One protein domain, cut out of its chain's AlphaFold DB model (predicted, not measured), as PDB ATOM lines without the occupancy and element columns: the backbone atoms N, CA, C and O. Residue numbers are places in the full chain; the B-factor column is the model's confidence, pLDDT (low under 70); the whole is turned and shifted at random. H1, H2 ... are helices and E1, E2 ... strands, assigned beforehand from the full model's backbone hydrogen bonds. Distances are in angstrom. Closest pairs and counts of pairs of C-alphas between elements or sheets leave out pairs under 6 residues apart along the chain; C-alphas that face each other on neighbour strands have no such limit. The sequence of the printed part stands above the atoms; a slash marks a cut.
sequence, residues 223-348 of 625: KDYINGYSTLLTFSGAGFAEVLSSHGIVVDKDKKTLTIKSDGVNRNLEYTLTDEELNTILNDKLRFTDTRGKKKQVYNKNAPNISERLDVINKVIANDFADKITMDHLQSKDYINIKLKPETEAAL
ATOM      1  N   LYS A 223     148.438-103.709 238.048       77.69
ATOM      2  CA  LYS A 223     149.266-103.191 236.947       77.69
ATOM      3  C   LYS A 223     149.183-101.668 236.779       77.69
ATOM      4  O   LYS A 223     150.175-101.064 236.389       77.69
ATOM      5  N   ASP A 224     148.033-101.063 237.076       74.44
ATOM      6  CA  ASP A 224     147.813 -99.616 236.969       74.44
ATOM      7  C   ASP A 224     148.400 -98.898 238.193       74.44
ATOM      8  O   ASP A 224     148.771 -97.731 238.115       74.44
ATOM      9  N   TYR A 225     148.549 -99.629 239.303       68.50
ATOM     10  CA  TYR A 225     149.229 -99.179 240.513       68.50
ATOM     11  C   TYR A 225     150.760 -99.374 240.446       68.50
ATOM     12  O   TYR A 225     151.529 -98.590 240.998       68.50
ATOM     13  N   ILE A 226     151.224-100.400 239.724       66.31
ATOM     14  CA  ILE A 226     152.646-100.750 239.542       66.31
ATOM     15  C   ILE A 226     153.063-100.527 238.076       66.31
ATOM     16  O   ILE A 226     153.729-101.347 237.442       66.31
ATOM     17  N   ASN A 227     152.672 -99.394 237.496       56.59
ATOM     18  CA  ASN A 227     153.048 -99.007 236.134       56.59
ATOM     19  C   ASN A 227     154.347 -98.186 236.124       56.59
ATOM     20  O   ASN A 227     154.370 -96.990 235.849       56.59
ATOM     21  N   GLY A 228     155.476 -98.847 236.384       57.19
ATOM     22  CA  GLY A 228     156.796 -98.285 236.092       57.19
ATOM     23  C   GLY A 228     157.816 -98.388 237.217       57.19
ATOM     24  O   GLY A 228     157.612 -99.013 238.248       57.19
ATOM     25  N   TYR A 229     158.982 -97.789 236.973       55.22
ATOM     26  CA  TYR A 229     160.100 -97.804 237.921       55.22
ATOM     27  C   TYR A 229     159.857 -96.849 239.105       55.22
ATOM     28  O   TYR A 229     160.259 -97.134 240.226       55.22
ATOM     29  N   SER A 230     159.145 -95.742 238.858       54.66
ATOM     30  CA  SER A 230     158.829 -94.706 239.853       54.66
ATOM     31  C   SER A 230     157.837 -95.185 240.925       54.66
ATOM     32  O   SER A 230     158.000 -94.880 242.105       54.66
ATOM     33  N   THR A 231     156.852 -96.007 240.548       55.59
ATOM     34  CA  THR A 231     155.862 -96.593 241.471       55.59
ATOM     35  C   THR A 231     156.463 -97.684 242.361       55.59
ATOM     36  O   THR A 231     156.083 -97.807 243.518       55.59
ATOM     37  N   LEU A 232     157.490 -98.404 241.895       58.91
ATOM     38  CA  LEU A 232     158.278 -99.338 242.719       58.91
ATOM     39  C   LEU A 232     159.155 -98.632 243.775       58.91
ATOM     40  O   LEU A 232     159.496 -99.231 244.793       58.91
ATOM     41  N   LEU A 233     159.505 -97.363 243.540       55.41
ATOM     42  CA  LEU A 233     160.247 -96.497 244.468       55.41
ATOM     43  C   LEU A 233     159.338 -95.761 245.473       55.41
ATOM     44  O   LEU A 233     159.821 -95.358 246.527       55.41
ATOM     45  N   THR A 234     158.047 -95.599 245.157       58.09
ATOM     46  CA  THR A 234     157.041 -94.864 245.960       58.09
ATOM     47  C   THR A 234     155.934 -95.757 246.530       58.09
ATOM     48  O   THR A 234     154.972 -95.262 247.116       58.09
ATOM     49  N   PHE A 235     156.075 -97.076 246.381       68.62
ATOM     50  CA  PHE A 235     155.162 -98.066 246.943       68.62
ATOM     51  C   PHE A 235     155.009 -97.853 248.454       68.62
ATOM     52  O   PHE A 235     155.997 -97.630 249.147       68.62
ATOM     53  N   SER A 236     153.783 -97.941 248.964       77.19
ATOM     54  CA  SER A 236     153.490 -97.854 250.397       77.19
ATOM     55  C   SER A 236     152.575 -98.998 250.818       77.19
ATOM     56  O   SER A 236     151.790 -99.506 250.010       77.19
ATOM     57  N   GLY A 237     152.644 -99.399 252.089       77.81
ATOM     58  CA  GLY A 237     151.753-100.423 252.632       77.81
ATOM     59  C   GLY A 237     150.285-100.001 252.553       77.81
ATOM     60  O   GLY A 237     149.425-100.820 252.239       77.81
ATOM     61  N   ALA A 238     150.015 -98.707 252.752       79.38
ATOM     62  CA  ALA A 238     148.683 -98.114 252.622       79.38
ATOM     63  C   ALA A 238     148.132 -98.222 251.194       79.38
ATOM     64  O   ALA A 238     146.983 -98.605 250.995       79.38
ATOM     65  N   GLY A 239     148.967 -97.952 250.194       79.94
ATOM     66  CA  GLY A 239     148.578 -98.077 248.797       79.94
ATOM     67  C   GLY A 239     148.333 -99.518 248.350       79.94
ATOM     68  O   GLY A 239     147.402 -99.797 247.597       79.94
ATOM     69  N   PHE A 240     149.107-100.468 248.876       84.12
ATOM     70  CA  PHE A 240     148.817-101.887 248.671       84.12
ATOM     71  C   PHE A 240     147.500-102.306 249.333       84.12
ATOM     72  O   PHE A 240     146.725-103.047 248.733       84.12
ATOM     73  N   ALA A 241     147.214-101.799 250.536       84.94
ATOM     74  CA  ALA A 241     145.942-102.028 251.216       84.94
ATOM     75  C   ALA A 241     144.755-101.460 250.426       84.94
ATOM     76  O   ALA A 241     143.703-102.092 250.374       84.94
ATOM     77  N   GLU A 242     144.926-100.318 249.756       84.62
ATOM     78  CA  GLU A 242     143.915 -99.745 248.867       84.62
ATOM     79  C   GLU A 242     143.616-100.687 247.690       84.62
ATOM     80  O   GLU A 242     142.454-101.032 247.452       84.62
ATOM     81  N   VAL A 243     144.656-101.206 247.025       85.38
ATOM     82  CA  VAL A 243     144.492-102.197 245.949       85.38
ATOM     83  C   VAL A 243     143.802-103.462 246.459       85.38
ATOM     84  O   VAL A 243     142.837-103.913 245.840       85.38
ATOM     85  N   LEU A 244     144.223-104.012 247.600       87.94
ATOM     86  CA  LEU A 244     143.576-105.172 248.221       87.94
ATOM     87  C   LEU A 244     142.094-104.897 248.530       87.94
ATOM     88  O   LEU A 244     141.227-105.697 248.168       87.94
ATOM     89  N   SER A 245     141.787-103.734 249.112       87.31
ATOM     90  CA  SER A 245     140.421-103.345 249.479       87.31
ATOM     91  C   SER A 245     139.503-103.232 248.261       87.31
ATOM     92  O   SER A 245     138.345-103.654 248.316       87.31
ATOM     93  N   SER A 246     140.040-102.752 247.134       85.38
ATOM     94  CA  SER A 246     139.313-102.633 245.870       85.38
ATOM     95  C   SER A 246     138.938-103.990 245.259       85.38
ATOM     96  O   SER A 246     137.955-104.065 244.530       85.38
ATOM     97  N   HIS A 247     139.655-105.063 245.618       86.62
ATOM     98  CA  HIS A 247     139.375-106.450 245.215       86.62
ATOM     99  C   HIS A 247     138.596-107.246 246.275       86.62
ATOM    100  O   HIS A 247     138.404-108.454 246.125       86.62
ATOM    101  N   GLY A 248     138.155-106.593 247.355       82.25
ATOM    102  CA  GLY A 248     137.391-107.227 248.428       82.25
ATOM    103  C   GLY A 248     138.234-107.831 249.559       82.25
ATOM    104  O   GLY A 248     137.682-108.536 250.399       82.25
ATOM    105  N   ILE A 249     139.537-107.546 249.624       89.31
ATOM    106  CA  ILE A 249     140.430-107.971 250.713       89.31
ATOM    107  C   ILE A 249     140.694-106.759 251.613       89.31
ATOM    108  O   ILE A 249     141.503-105.894 251.288       89.31
ATOM    109  N   VAL A 250     139.995-106.657 252.741       87.81
ATOM    110  CA  VAL A 250     140.102-105.493 253.635       87.81
ATOM    111  C   VAL A 250     140.992-105.836 254.820       87.81
ATOM    112  O   VAL A 250     140.687-106.760 255.567       87.81
ATOM    113  N   VAL A 251     142.072-105.079 255.001       87.69
ATOM    114  CA  VAL A 251     142.971-105.197 256.155       87.69
ATOM    115  C   VAL A 251     142.710-104.015 257.083       87.69
ATOM    116  O   VAL A 251     142.999-102.875 256.723       87.69
ATOM    117  N   ASP A 252     142.147-104.278 258.259       84.19
ATOM    118  CA  ASP A 252     141.929-103.278 259.304       84.19
ATOM    119  C   ASP A 252     143.143-103.263 260.245       84.19
ATOM    120  O   ASP A 252     143.410-104.225 260.971       84.19
ATOM    121  N   LYS A 253     143.914-102.169 260.200       84.00
ATOM    122  CA  LYS A 253     145.142-102.004 260.989       84.00
ATOM    123  C   LYS A 253     144.854-101.841 262.482       84.00
ATOM    124  O   LYS A 253     145.638-102.328 263.295       84.00
ATOM    125  N   ASP A 254     143.750-101.186 262.835       84.31
ATOM    126  CA  ASP A 254     143.424-100.855 264.224       84.31
ATOM    127  C   ASP A 254     142.863-102.078 264.951       84.31
ATOM    128  O   ASP A 254     143.214-102.347 266.101       84.31
ATOM    129  N   LYS A 255     142.031-102.861 264.254       82.38
ATOM    130  CA  LYS A 255     141.445-104.097 264.794       82.38
ATOM    131  C   LYS A 255     142.322-105.330 264.599       82.38
ATOM    132  O   LYS A 255     142.046-106.360 265.207       82.38
ATOM    133  N   LYS A 256     143.372-105.226 263.774       86.62
ATOM    134  CA  LYS A 256     144.223-106.345 263.335       86.62
ATOM    135  C   LYS A 256     143.397-107.468 262.703       86.62
ATOM    136  O   LYS A 256     143.613-108.645 262.992       86.62
ATOM    137  N   THR A 257     142.438-107.110 261.852       80.56
ATOM    138  CA  THR A 257     141.576-108.091 261.182       80.56
ATOM    139  C   THR A 257     141.710-108.048 259.665       80.56
ATOM    140  O   THR A 257     141.916-107.003 259.050       80.56
ATOM    141  N   LEU A 258     141.623-109.226 259.052       85.38
ATOM    142  CA  LEU A 258     141.576-109.445 257.613       85.38
ATOM    143  C   LEU A 258     140.162-109.893 257.253       85.38
ATOM    144  O   LEU A 258     139.728-110.960 257.670       85.38
ATOM    145  N   THR A 259     139.446-109.102 256.462       83.88
ATOM    146  CA  THR A 259     138.109-109.450 255.973       83.88
ATOM    147  C   THR A 259     138.155-109.811 254.495       83.88
ATOM    148  O   THR A 259     138.535-108.986 253.662       83.88
ATOM    149  N   ILE A 260     137.694-111.014 254.159       84.44
ATOM    150  CA  ILE A 260     137.542-111.483 252.782       84.44
ATOM    151  C   ILE A 260     136.094-111.326 252.326       84.44
ATOM    152  O   ILE A 260     135.164-111.892 252.907       84.44
ATOM    153  N   LYS A 261     135.919-110.570 251.241       85.69
ATOM    154  CA  LYS A 261     134.655-110.331 250.541       85.69
ATOM    155  C   LYS A 261     134.712-110.965 249.147       85.69
ATOM    156  O   LYS A 261     134.838-110.257 248.155       85.69
ATOM    157  N   SER A 262     134.644-112.293 249.082       82.88
ATOM    158  CA  SER A 262     134.637-113.030 247.807       82.88
ATOM    159  C   SER A 262     133.300-112.848 247.063       82.88
ATOM    160  O   SER A 262     132.251-112.782 247.706       82.88
ATOM    161  N   ASP A 263     133.325-112.777 245.726       80.19
ATOM    162  CA  ASP A 263     132.122-112.805 244.864       80.19
ATOM    163  C   ASP A 263     131.461-114.193 244.880       80.19
ATOM    164  O   ASP A 263     130.241-114.314 244.823       80.19
ATOM    165  N   GLY A 264     132.263-115.249 245.050       70.50
ATOM    166  CA  GLY A 264     131.787-116.631 245.139       70.50
ATOM    167  C   GLY A 264     131.123-116.988 246.472       70.50
ATOM    168  O   GLY A 264     130.595-118.088 246.605       70.50
ATOM    169  N   VAL A 265     131.148-116.088 247.466       74.19
ATOM    170  CA  VAL A 265     130.643-116.346 248.821       74.19
ATOM    171  C   VAL A 265     129.724-115.217 249.271       74.19
ATOM    172  O   VAL A 265     130.120-114.058 249.411       74.19
ATOM    173  N   ASN A 266     128.491-115.576 249.615       68.25
ATOM    174  CA  ASN A 266     127.464-114.632 250.045       68.25
ATOM    175  C   ASN A 266     127.602-114.179 251.519       68.25
ATOM    176  O   ASN A 266     126.613-113.946 252.214       68.25
ATOM    177  N   ARG A 267     128.834-114.113 252.035       71.50
ATOM    178  CA  ARG A 267     129.186-113.672 253.395       71.50
ATOM    179  C   ARG A 267     130.572-113.029 253.400       71.50
ATOM    180  O   ARG A 267     131.359-113.224 252.478       71.50
ATOM    181  N   ASN A 268     130.858-112.251 254.439       81.50
ATOM    182  CA  ASN A 268     132.203-111.749 254.716       81.50
ATOM    183  C   ASN A 268     132.831-112.655 255.777       81.50
ATOM    184  O   ASN A 268     132.188-112.903 256.798       81.50
ATOM    185  N   LEU A 269     134.050-113.135 255.540       78.25
ATOM    186  CA  LEU A 269     134.806-113.906 256.529       78.25
ATOM    187  C   LEU A 269     135.899-113.024 257.116       78.25
ATOM    188  O   LEU A 269     136.662-112.416 256.368       78.25
ATOM    189  N   GLU A 270     135.929-112.923 258.441       84.00
ATOM    190  CA  GLU A 270     136.870-112.091 259.187       84.00
ATOM    191  C   GLU A 270     137.861-112.976 259.947       84.00
ATOM    192  O   GLU A 270     137.469-113.920 260.632       84.00
ATOM    193  N   TYR A 271     139.143-112.653 259.818       79.06
ATOM    194  CA  TYR A 271     140.270-113.375 260.394       79.06
ATOM    195  C   TYR A 271     141.085-112.440 261.275       79.06
ATOM    196  O   TYR A 271     141.330-111.292 260.908       79.06
ATOM    197  N   THR A 272     141.559-112.927 262.412       83.38
ATOM    198  CA  THR A 272     142.512-112.196 263.255       83.38
ATOM    199  C   THR A 272     143.928-112.351 262.706       83.38
ATOM    200  O   THR A 272     144.357-113.474 262.454       83.38
ATOM    201  N   LEU A 273     144.657-111.245 262.557       83.81
ATOM    202  CA  LEU A 273     146.057-111.222 262.132       83.81
ATOM    203  C   LEU A 273     146.994-111.064 263.334       83.81
ATOM    204  O   LEU A 273     146.703-110.319 264.273       83.81
ATOM    205  N   THR A 274     148.156-111.710 263.278       86.88
ATOM    206  CA  THR A 274     149.262-111.421 264.202       86.88
ATOM    207  C   THR A 274     150.013-110.151 263.794       86.88
ATOM    208  O   THR A 274     149.956-109.708 262.643       86.88
ATOM    209  N   ASP A 275     150.762-109.559 264.729       85.25
ATOM    210  CA  ASP A 275     151.549-108.347 264.460       85.25
ATOM    211  C   ASP A 275     152.623-108.564 263.383       85.25
ATOM    212  O   ASP A 275     152.896-107.670 262.581       85.25
ATOM    213  N   GLU A 276     153.206-109.761 263.313       86.06
ATOM    214  CA  GLU A 276     154.186-110.125 262.283       86.06
ATOM    215  C   GLU A 276     153.544-110.217 260.891       86.06
ATOM    216  O   GLU A 276     154.086-109.699 259.909       86.06
ATOM    217  N   GLU A 277     152.358-110.822 260.804       85.62
ATOM    218  CA  GLU A 277     151.605-110.956 259.555       85.62
ATOM    219  C   GLU A 277     151.130-109.590 259.050       85.62
ATOM    220  O   GLU A 277     151.320-109.265 257.877       85.62
ATOM    221  N   LEU A 278     150.606-108.745 259.944       86.56
ATOM    222  CA  LEU A 278     150.177-107.384 259.620       86.56
ATOM    223  C   LEU A 278     151.343-106.534 259.094       86.56
ATOM    224  O   LEU A 278     151.215-105.879 258.057       86.56
ATOM    225  N   ASN A 279     152.497-106.587 259.766       85.31
ATOM    226  CA  ASN A 279     153.700-105.858 259.357       85.31
ATOM    227  C   ASN A 279     154.269-106.359 258.024       85.31
ATOM    228  O   ASN A 279     154.859-105.581 257.271       85.31
ATOM    229  N   THR A 280     154.089-107.641 257.709       85.38
ATOM    230  CA  THR A 280     154.518-108.210 256.427       85.38
ATOM    231  C   THR A 280     153.593-107.763 255.292       85.38
ATOM    232  O   THR A 280     154.076-107.327 254.245       85.38
ATOM    233  N   ILE A 281     152.272-107.791 255.507       83.62
ATOM    234  CA  ILE A 281     151.264-107.379 254.516       83.62
ATOM    235  C   ILE A 281     151.351-105.873 254.227       83.62
ATOM    236  O   ILE A 281     151.384-105.469 253.061       83.62
ATOM    237  N   LEU A 282     151.445-105.043 255.271       84.69
ATOM    238  CA  LEU A 282     151.459-103.578 255.186       84.69
ATOM    239  C   LEU A 282     152.874-102.979 255.170       84.69
ATOM    240  O   LEU A 282     153.048-101.808 255.491       84.69
ATOM    241  N   ASN A 283     153.897-103.749 254.792       83.88
ATOM    242  CA  ASN A 283     155.259-103.225 254.738       83.88
ATOM    243  C   ASN A 283     155.362-102.085 253.706       83.88
ATOM    244  O   ASN A 283     154.946-102.243 252.555       83.88
ATOM    245  N   ASP A 284     155.960-100.960 254.088       81.88
ATOM    246  CA  ASP A 284     156.118 -99.804 253.197       81.88
ATOM    247  C   ASP A 284     157.179-100.007 252.113       81.88
ATOM    248  O   ASP A 284     157.266 -99.227 251.175       81.88
ATOM    249  N   LYS A 285     157.993-101.062 252.198       79.62
ATOM    250  CA  LYS A 285     159.021-101.365 251.200       79.62
ATOM    251  C   LYS A 285     158.651-102.614 250.417       79.62
ATOM    252  O   LYS A 285     158.227-103.621 250.981       79.62
ATOM    253  N   LEU A 286     158.869-102.568 249.107       79.75
ATOM    254  CA  LEU A 286     158.693-103.709 248.216       79.75
ATOM    255  C   LEU A 286     160.047-104.168 247.673       79.75
ATOM    256  O   LEU A 286     160.853-103.343 247.230       79.75
ATOM    257  N   ARG A 287     160.298-105.482 247.689       78.94
ATOM    258  CA  ARG A 287     161.462-106.081 247.024       78.94
ATOM    259  C   ARG A 287     161.162-106.323 245.550       78.94
ATOM    260  O   ARG A 287     160.223-107.044 245.219       78.94
ATOM    261  N   PHE A 288     161.993-105.771 244.671       73.31
ATOM    262  CA  PHE A 288     161.885-105.959 243.225       73.31
ATOM    263  C   PHE A 288     163.263-106.061 242.564       73.31
ATOM    264  O   PHE A 288     164.279-105.618 243.108       73.31
ATOM    265  N   THR A 289     163.293-106.679 241.384       70.62
ATOM    266  CA  THR A 289     164.510-106.878 240.591       70.62
ATOM    267  C   THR A 289     164.400-106.137 239.269       70.62
ATOM    268  O   THR A 289     163.464-106.392 238.512       70.62
ATOM    269  N   ASP A 290     165.361-105.268 238.970       65.81
ATOM    270  CA  ASP A 290     165.449-104.613 237.665       65.81
ATOM    271  C   ASP A 290     166.307-105.417 236.689       65.81
ATOM    272  O   ASP A 290     167.399-105.888 237.023       65.81
ATOM    273  N   THR A 291     165.794-105.563 235.471       62.50
ATOM    274  CA  THR A 291     166.406-106.285 234.353       62.50
ATOM    275  C   THR A 291     166.691-105.390 233.144       62.50
ATOM    276  O   THR A 291     167.185-105.892 232.139       62.50
ATOM    277  N   ARG A 292     166.433-104.074 233.215       61.38
ATOM    278  CA  ARG A 292     166.610-103.139 232.081       61.38
ATOM    279  C   ARG A 292     168.069-102.758 231.799       61.38
ATOM    280  O   ARG A 292     168.354-102.170 230.760       61.38
ATOM    281  N   GLY A 293     169.003-103.100 232.690       58.25
ATOM    282  CA  GLY A 293     170.444-102.882 232.520       58.25
ATOM    283  C   GLY A 293     171.245-104.181 232.354       58.25
ATOM    284  O   GLY A 293     170.799-105.258 232.738       58.25
ATOM    285  N   LYS A 294     172.494-104.082 231.860       55.88
ATOM    286  CA  LYS A 294     173.434-105.221 231.692       55.88
ATOM    287  C   LYS A 294     173.759-105.994 232.993       55.88
ATOM    288  O   LYS A 294     174.439-107.014 232.932       55.88
ATOM    289  N   LYS A 295     173.305-105.534 234.168       57.47
ATOM    290  CA  LYS A 295     173.441-106.212 235.469       57.47
ATOM    291  C   LYS A 295     172.103-106.197 236.213       57.47
ATOM    292  O   LYS A 295     171.533-105.129 236.408       57.47
ATOM    293  N   LYS A 296     171.649-107.368 236.677       67.06
ATOM    294  CA  LYS A 296     170.478-107.512 237.559       67.06
ATOM    295  C   LYS A 296     170.758-106.826 238.901       67.06
ATOM    296  O   LYS A 296     171.710-107.207 239.582       67.06
ATOM    297  N   GLN A 297     169.944-105.846 239.290       68.06
ATOM    298  CA  GLN A 297     170.020-105.198 240.608       68.06
ATOM    299  C   GLN A 297     168.752-105.489 241.417       68.06
ATOM    300  O   GLN A 297     167.642-105.420 240.891       68.06
ATOM    301  N   VAL A 298     168.927-105.842 242.695       69.69
ATOM    302  CA  VAL A 298     167.837-106.157 243.633       69.69
ATOM    303  C   VAL A 298     167.706-105.015 244.633       69.69
ATOM    304  O   VAL A 298     168.645-104.752 245.386       69.69
ATOM    305  N   TYR A 299     166.542-104.375 244.662       70.25
ATOM    306  CA  TYR A 299     166.220-103.296 245.594       70.25
ATOM    307  C   TYR A 299     165.472-103.861 246.810       70.25
ATOM    308  O   TYR A 299     164.713-104.820 246.678       70.25
ATOM    309  N   ASN A 300     165.707-103.288 247.999       69.06
ATOM    310  CA  ASN A 300     165.080-103.689 249.269       69.06
ATOM    311  C   ASN A 300     165.169-105.204 249.572       69.06
ATOM    312  O   ASN A 300     164.155-105.852 249.810       69.06
ATOM    313  N   LYS A 301     166.382-105.783 249.586       70.81
ATOM    314  CA  LYS A 301     166.613-107.241 249.755       70.81
ATOM    315  C   LYS A 301     165.856-107.904 250.922       70.81
ATOM    316  O   LYS A 301     165.451-109.051 250.774       70.81
ATOM    317  N   ASN A 302     165.667-107.188 252.032       73.44
ATOM    318  CA  ASN A 302     165.040-107.710 253.252       73.44
ATOM    319  C   ASN A 302     163.527-107.433 253.338       73.44
ATOM    320  O   ASN A 302     162.907-107.789 254.332       73.44
ATOM    321  N   ALA A 303     162.940-106.753 252.349       77.06
ATOM    322  CA  ALA A 303     161.511-106.460 252.325       77.06
ATOM    323  C   ALA A 303     160.724-107.587 251.628       77.06
ATOM    324  O   ALA A 303     161.286-108.269 250.764       77.06
ATOM    325  N   PRO A 304     159.431-107.769 251.949       80.75
ATOM    326  CA  PRO A 304     158.603-108.761 251.282       80.75
ATOM    327  C   PRO A 304     158.259-108.322 249.851       80.75
ATOM    328  O   PRO A 304     157.979-107.146 249.588       80.75
ATOM    329  N   ASN A 305     158.268-109.266 248.910       83.38
ATOM    330  CA  ASN A 305     157.701-109.077 247.573       83.38
ATOM    331  C   ASN A 305     156.171-109.304 247.588       83.38
ATOM    332  O   ASN A 305     155.594-109.681 248.605       83.38
ATOM    333  N   ILE A 306     155.490-109.060 246.464       82.88
ATOM    334  CA  ILE A 306     154.021-109.189 246.402       82.88
ATOM    335  C   ILE A 306     153.573-110.640 246.617       82.88
ATOM    336  O   ILE A 306     152.581-110.872 247.299       82.88
ATOM    337  N   SER A 307     154.326-111.610 246.093       84.94
ATOM    338  CA  SER A 307     154.033-113.036 246.282       84.94
ATOM    339  C   SER A 307     154.086-113.429 247.755       84.94
ATOM    340  O   SER A 307     153.153-114.039 248.244       84.94
ATOM    341  N   GLU A 308     155.121-113.007 248.483       85.75
ATOM    342  CA  GLU A 308     155.311-113.297 249.907       85.75
ATOM    343  C   GLU A 308     154.189-112.681 250.753       85.75
ATOM    344  O   GLU A 308     153.718-113.303 251.702       85.75
ATOM    345  N   ARG A 309     153.698-111.488 250.389       88.25
ATOM    346  CA  ARG A 309     152.526-110.883 251.047       88.25
ATOM    347  C   ARG A 309     151.254-111.692 250.798       88.25
ATOM    348  O   ARG A 309     150.482-111.913 251.728       88.25
ATOM    349  N   LEU A 310     151.043-112.139 249.560       88.06
ATOM    350  CA  LEU A 310     149.915-113.001 249.208       88.06
ATOM    351  C   LEU A 310     150.022-114.377 249.869       88.06
ATOM    352  O   LEU A 310     149.003-114.923 250.276       88.06
ATOM    353  N   ASP A 311     151.228-114.917 250.042       89.31
ATOM    354  CA  ASP A 311     151.463-116.189 250.724       89.31
ATOM    355  C   ASP A 311     151.067-116.117 252.203       89.31
ATOM    356  O   ASP A 311     150.441-117.046 252.711       89.31
ATOM    357  N   VAL A 312     151.349-114.995 252.879       89.00
ATOM    358  CA  VAL A 312     150.876-114.752 254.253       89.00
ATOM    359  C   VAL A 312     149.348-114.727 254.304       89.00
ATOM    360  O   VAL A 312     148.756-115.435 255.114       89.00
ATOM    361  N   ILE A 313     148.695-113.984 253.404       88.00
ATOM    362  CA  ILE A 313     147.225-113.929 253.327       88.00
ATOM    363  C   ILE A 313     146.645-115.326 253.065       88.00
ATOM    364  O   ILE A 313     145.725-115.758 253.757       88.00
ATOM    365  N   ASN A 314     147.221-116.060 252.112       89.94
ATOM    366  CA  ASN A 314     146.815-117.420 251.766       89.94
ATOM    367  C   ASN A 314     146.984-118.391 252.934       89.94
ATOM    368  O   ASN A 314     146.161-119.285 253.095       89.94
ATOM    369  N   LYS A 315     148.020-118.219 253.762       89.88
ATOM    370  CA  LYS A 315     148.242-119.037 254.958       89.88
ATOM    371  C   LYS A 315     147.156-118.810 256.011       89.88
ATOM    372  O   LYS A 315     146.685-119.785 256.588       89.88
ATOM    373  N   VAL A 316     146.738-117.560 256.221       86.12
ATOM    374  CA  VAL A 316     145.673-117.206 257.178       86.12
ATOM    375  C   VAL A 316     144.337-117.840 256.777       86.12
ATOM    376  O   VAL A 316     143.594-118.310 257.633       86.12
ATOM    377  N   ILE A 317     144.049-117.917 255.475       85.50
ATOM    378  CA  ILE A 317     142.729-118.338 254.968       85.50
ATOM    379  C   ILE A 317     142.682-119.805 254.515       85.50
ATOM    380  O   ILE A 317     141.623-120.311 254.142       85.50
ATOM    381  N   ALA A 318     143.824-120.502 254.554       85.12
ATOM    382  CA  ALA A 318     144.009-121.854 254.020       85.12
ATOM    383  C   ALA A 318     143.075-122.903 254.632       85.12
ATOM    384  O   ALA A 318     142.839-123.947 254.020       85.12
ATOM    385  N   ASN A 319     142.574-122.666 255.846       82.25
ATOM    386  CA  ASN A 319     141.651-123.585 256.503       82.25
ATOM    387  C   ASN A 319     140.261-123.552 255.858       82.25
ATOM    388  O   ASN A 319     139.682-124.623 255.682       82.25
ATOM    389  N   ASP A 320     139.804-122.384 255.407       78.12
ATOM    390  CA  ASP A 320     138.421-122.160 254.975       78.12
ATOM    391  C   ASP A 320     138.236-122.146 253.457       78.12
ATOM    392  O   ASP A 320     137.204-122.597 252.958       78.12
ATOM    393  N   PHE A 321     139.229-121.656 252.711       84.19
ATOM    394  CA  PHE A 321     139.162-121.546 251.253       84.19
ATOM    395  C   PHE A 321     139.862-122.715 250.554       84.19
ATOM    396  O   PHE A 321     140.899-123.209 251.003       84.19
ATOM    397  N   ALA A 322     139.275-123.172 249.447       84.81
ATOM    398  CA  ALA A 322     139.867-124.183 248.574       84.81
ATOM    399  C   ALA A 322     140.871-123.559 247.590       84.81
ATOM    400  O   ALA A 322     141.904-124.159 247.285       84.81
ATOM    401  N   ASP A 323     140.579-122.336 247.139       86.12
ATOM    402  CA  ASP A 323     141.391-121.591 246.179       86.12
ATOM    403  C   ASP A 323     142.350-120.618 246.882       86.12
ATOM    404  O   ASP A 323     142.070-120.100 247.965       86.12
ATOM    405  N   LYS A 324     143.487-120.334 246.239       87.62
ATOM    406  CA  LYS A 324     144.471-119.346 246.705       87.62
ATOM    407  C   LYS A 324     144.267-118.008 246.002       87.62
ATOM    408  O   LYS A 324     143.972-117.965 244.812       87.62
ATOM    409  N   ILE A 325     144.530-116.915 246.708       87.31
ATOM    410  CA  ILE A 325     144.610-115.569 246.141       87.31
ATOM    411  C   ILE A 325     145.958-115.419 245.430       87.31
ATOM    412  O   ILE A 325     147.021-115.640 246.010       87.31
ATOM    413  N   THR A 326     145.917-115.035 244.159       87.25
ATOM    414  CA  THR A 326     147.072-114.920 243.268       87.25
ATOM    415  C   THR A 326     147.199-113.498 242.741       87.25
ATOM    416  O   THR A 326     146.271-112.691 242.810       87.25
ATOM    417  N   MET A 327     148.367-113.196 242.177       84.44
ATOM    418  CA  MET A 327     148.634-111.914 241.530       84.44
ATOM    419  C   MET A 327     147.637-111.617 240.399       84.44
ATOM    420  O   MET A 327     147.251-110.466 240.217       84.44
ATOM    421  N   ASP A 328     147.203-112.643 239.666       85.25
ATOM    422  CA  ASP A 328     146.294-112.498 238.525       85.25
ATOM    423  C   ASP A 328     144.903-112.026 238.962       85.25
ATOM    424  O   ASP A 328     144.290-111.201 238.284       85.25
ATOM    425  N   HIS A 329     144.438-112.447 240.144       84.81
ATOM    426  CA  HIS A 329     143.196-111.929 240.723       84.81
ATOM    427  C   HIS A 329     143.266-110.418 240.978       84.81
ATOM    428  O   HIS A 329     142.294-109.712 240.710       84.81
ATOM    429  N   LEU A 330     144.429-109.913 241.405       84.62
ATOM    430  CA  LEU A 330     144.660-108.484 241.633       84.62
ATOM    431  C   LEU A 330     144.894-107.677 240.343       84.62
ATOM    432  O   LEU A 330     145.002-106.454 240.390       84.62
ATOM    433  N   GLN A 331     145.022-108.328 239.183       84.75
ATOM    434  CA  GLN A 331     145.087-107.646 237.883       84.75
ATOM    435  C   GLN A 331     143.705-107.437 237.256       84.75
ATOM    436  O   GLN A 331     143.585-106.712 236.261       84.75
ATOM    437  N   SER A 332     142.683-108.093 237.806       85.06
ATOM    438  CA  SER A 332     141.309-107.967 237.341       85.06
ATOM    439  C   SER A 332     140.698-106.620 237.754       85.06
ATOM    440  O   SER A 332     141.291-105.849 238.505       85.06
ATOM    441  N   LYS A 333     139.520-106.302 237.212       85.12
ATOM    442  CA  LYS A 333     138.716-105.142 237.642       85.12
ATOM    443  C   LYS A 333     137.561-105.550 238.559       85.12
ATOM    444  O   LYS A 333     136.715-104.717 238.885       85.12
ATOM    445  N   ASP A 334     137.527-106.813 238.968       84.31
ATOM    446  CA  ASP A 334     136.441-107.415 239.729       84.31
ATOM    447  C   ASP A 334     136.925-107.854 241.114       84.31
ATOM    448  O   ASP A 334     138.122-107.900 241.401       84.31
ATOM    449  N   TYR A 335     135.979-108.157 241.999       85.38
ATOM    450  CA  TYR A 335     136.299-108.760 243.289       85.38
ATOM    451  C   TYR A 335     136.874-110.164 243.101       85.38
ATOM    452  O   TYR A 335     136.586-110.849 242.118       85.38
ATOM    453  N   ILE A 336     137.666-110.611 244.075       86.81
ATOM    454  CA  ILE A 336     138.164-111.986 244.071       86.81
ATOM    455  C   ILE A 336     136.993-112.977 244.105       86.81
ATOM    456  O   ILE A 336     136.029-112.797 244.846       86.81
ATOM    457  N   ASN A 337     137.082-114.035 243.300       86.56
ATOM    458  CA  ASN A 337     136.088-115.101 243.245       86.56
ATOM    459  C   ASN A 337     136.758-116.428 243.608       86.56
ATOM    460  O   ASN A 337     137.215-117.164 242.737       86.56
ATOM    461  N   ILE A 338     136.870-116.669 244.914       85.38
ATOM    462  CA  ILE A 338     137.459-117.875 245.506       85.38
ATOM    463  C   ILE A 338     136.389-118.678 246.248       85.38
ATOM    464  O   ILE A 338     135.520-118.088 246.906       85.38
ATOM    465  N   LYS A 339     136.452-120.010 246.137       84.50
ATOM    466  CA  LYS A 339     135.484-120.943 246.733       84.50
ATOM    467  C   LYS A 339     135.904-121.417 248.122       84.50
ATOM    468  O   LYS A 339     137.095-121.539 248.424       84.50
ATOM    469  N   LEU A 340     134.911-121.719 248.955       83.06
ATOM    470  CA  LEU A 340     135.122-122.324 250.266       83.06
ATOM    471  C   LEU A 340     135.298-123.839 250.145       83.06
ATOM    472  O   LEU A 340     134.939-124.459 249.144       83.06
ATOM    473  N   LYS A 341     135.875-124.449 251.179       84.50
ATOM    474  CA  LYS A 341     135.897-125.907 251.301       84.50
ATOM    475  C   LYS A 341     134.501-126.438 251.638       84.50
ATOM    476  O   LYS A 341     133.782-125.791 252.402       84.50
ATOM    477  N   PRO A 342     134.152-127.653 251.178       76.06
ATOM    478  CA  PRO A 342     132.832-128.238 251.422       76.06
ATOM    479  C   PRO A 342     132.508-128.388 252.920       76.06
ATOM    480  O   PRO A 342     131.364-128.209 253.330       76.06
ATOM    481  N   GLU A 343     133.513-128.657 253.758       75.25
ATOM    482  CA  GLU A 343     133.351-128.746 255.218       75.25
ATOM    483  C   GLU A 343     133.001-127.386 255.848       75.25
ATOM    484  O   GLU A 343     132.100-127.295 256.685       75.25
ATOM    485  N   THR A 344     133.658-126.311 255.404       73.75
ATOM    486  CA  THR A 344     133.409-124.939 255.870       73.75
ATOM    487  C   THR A 344     132.061-124.414 255.367       73.75
ATOM    488  O   THR A 344     131.335-123.763 256.119       73.75
ATOM    489  N   GLU A 345     131.664-124.747 254.136       66.31
ATOM    490  CA  GLU A 345     130.332-124.425 253.601       66.31
ATOM    491  C   GLU A 345     129.209-125.102 254.403       66.31
ATOM    492  O   GLU A 345     128.192-124.470 254.714       66.31
ATOM    493  N   ALA A 346     129.412-126.360 254.806       65.12
ATOM    494  CA  ALA A 346     128.478-127.089 255.659       65.12
ATOM    495  C   ALA A 346     128.388-126.489 257.076       65.12
ATOM    496  O   ALA A 346     127.284-126.312 257.603       65.12
ATOM    497  N   ALA A 347     129.525-126.124 257.681       64.06
ATOM    498  CA  ALA A 347     129.579-125.509 259.010       64.06
ATOM    499  C   ALA A 347     128.919-124.119 259.049       64.06
ATOM    500  O   ALA A 347     128.198-123.799 259.996       64.06
ATOM    501  N   LEU A 348     129.093-123.317 257.994       63.12
ATOM    502  CA  LEU A 348     128.473-121.994 257.853       63.12
ATOM    503  C   LEU A 348     126.972-122.051 257.514       63.12
ATOM    504  O   LEU A 348     126.333-121.003 257.391       63.12
TER     505      LEU A 348
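This is residues 223 to 348 of the 625 residues of an uncharacterized protein of Prevotella copri (UniProt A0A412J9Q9). The model is a long body in which a small three-stranded sheet, E1 E2 E3, and the helices H2, H3 and H4 make the core; H2 is beside the edge strand E1, and H3 and H4 meet the sheet with one part each. The hairpin of E4 and E5, with H1 near it, makes one end, where the loop of residues 291 to 296 sticks out, and H5 makes the other end. The printed part has 126 residues, with five named helices and five named strands in the order H1 H2 E1 E2 E3 H3 E4 E5 H4 H5. The class is mixed, helices and strands, with 59 of the residues in named elements, under half; both sheets are antiparallel. By its radius of gyration of the C-alphas, 15.7 A, the whole is compact, but its outline is elongated, 55 by 28 by 20 A.

H1, residues 229 to 234, is not on the sheet of E1, residues 249 to 252, E2, residues 257 to 260, and E3, residues 269 to 272. H2, residues 237 to 246, is on that sheet at the sheet's level, height 0.0 A; its closest C-alphas to E1 are those of Leu 244 and Val 250, 6.4 A. The three strands form a meander, each strand the antiparallel neighbour of the one before, with N 250 and O 259 at 2.9 A and N 258 and O 271 at 2.8 A within hydrogen-bond range. H3, residues 275 to 281, only grazes the sheet, with residues 278 to 281. H2 and H3 are close but not clearly touching, closest at C-alphas 237 and 281, 7.2 A, and only just about perpendicular at 72 degrees. E4, residues 288 to 290, and E5, residues 297 to 299, form an antiparallel hairpin, with N 290 and O 297 at 3.0 A; the closest C-alphas of H1 and E4 are those of Leu 232 and Phe 288, 7.6 A. H4, residues 306 to 317, touches H3 with residues 309 to 313 alone, closest at C-alphas 281 and 309, 5.1 A, at a steep tilt of 48 degrees, opposite ways. H4 only grazes the sheet, with residues 313 to 317. H5, residues 342 to 347, touches no helix and is not on the sheet. In H1, H2, H3, H4 and H5 every O i to N i+4 pair is within hydrogen-bond range.

H1 begins at C-alpha 229, (160.100, -97.804, 237.921). H2 is 14.3 A long and H4 16.9 A, from first to last C-alpha. E3 is 10.4 A long and H3 10.0 A. H5 ends at C-alpha 347, (129.579, -125.509, 259.010).

The two C-alphas farthest apart are those of Lys 294 and Ala 347, 55.5 A. The printed part has no cut, and the link from H4 to H5, residues 318 to 341, is long. The mean pLDDT of the printed part is 78.7; residues 225 to 235, 266, 290 to 298, 300 and 345 to 348 are under 70.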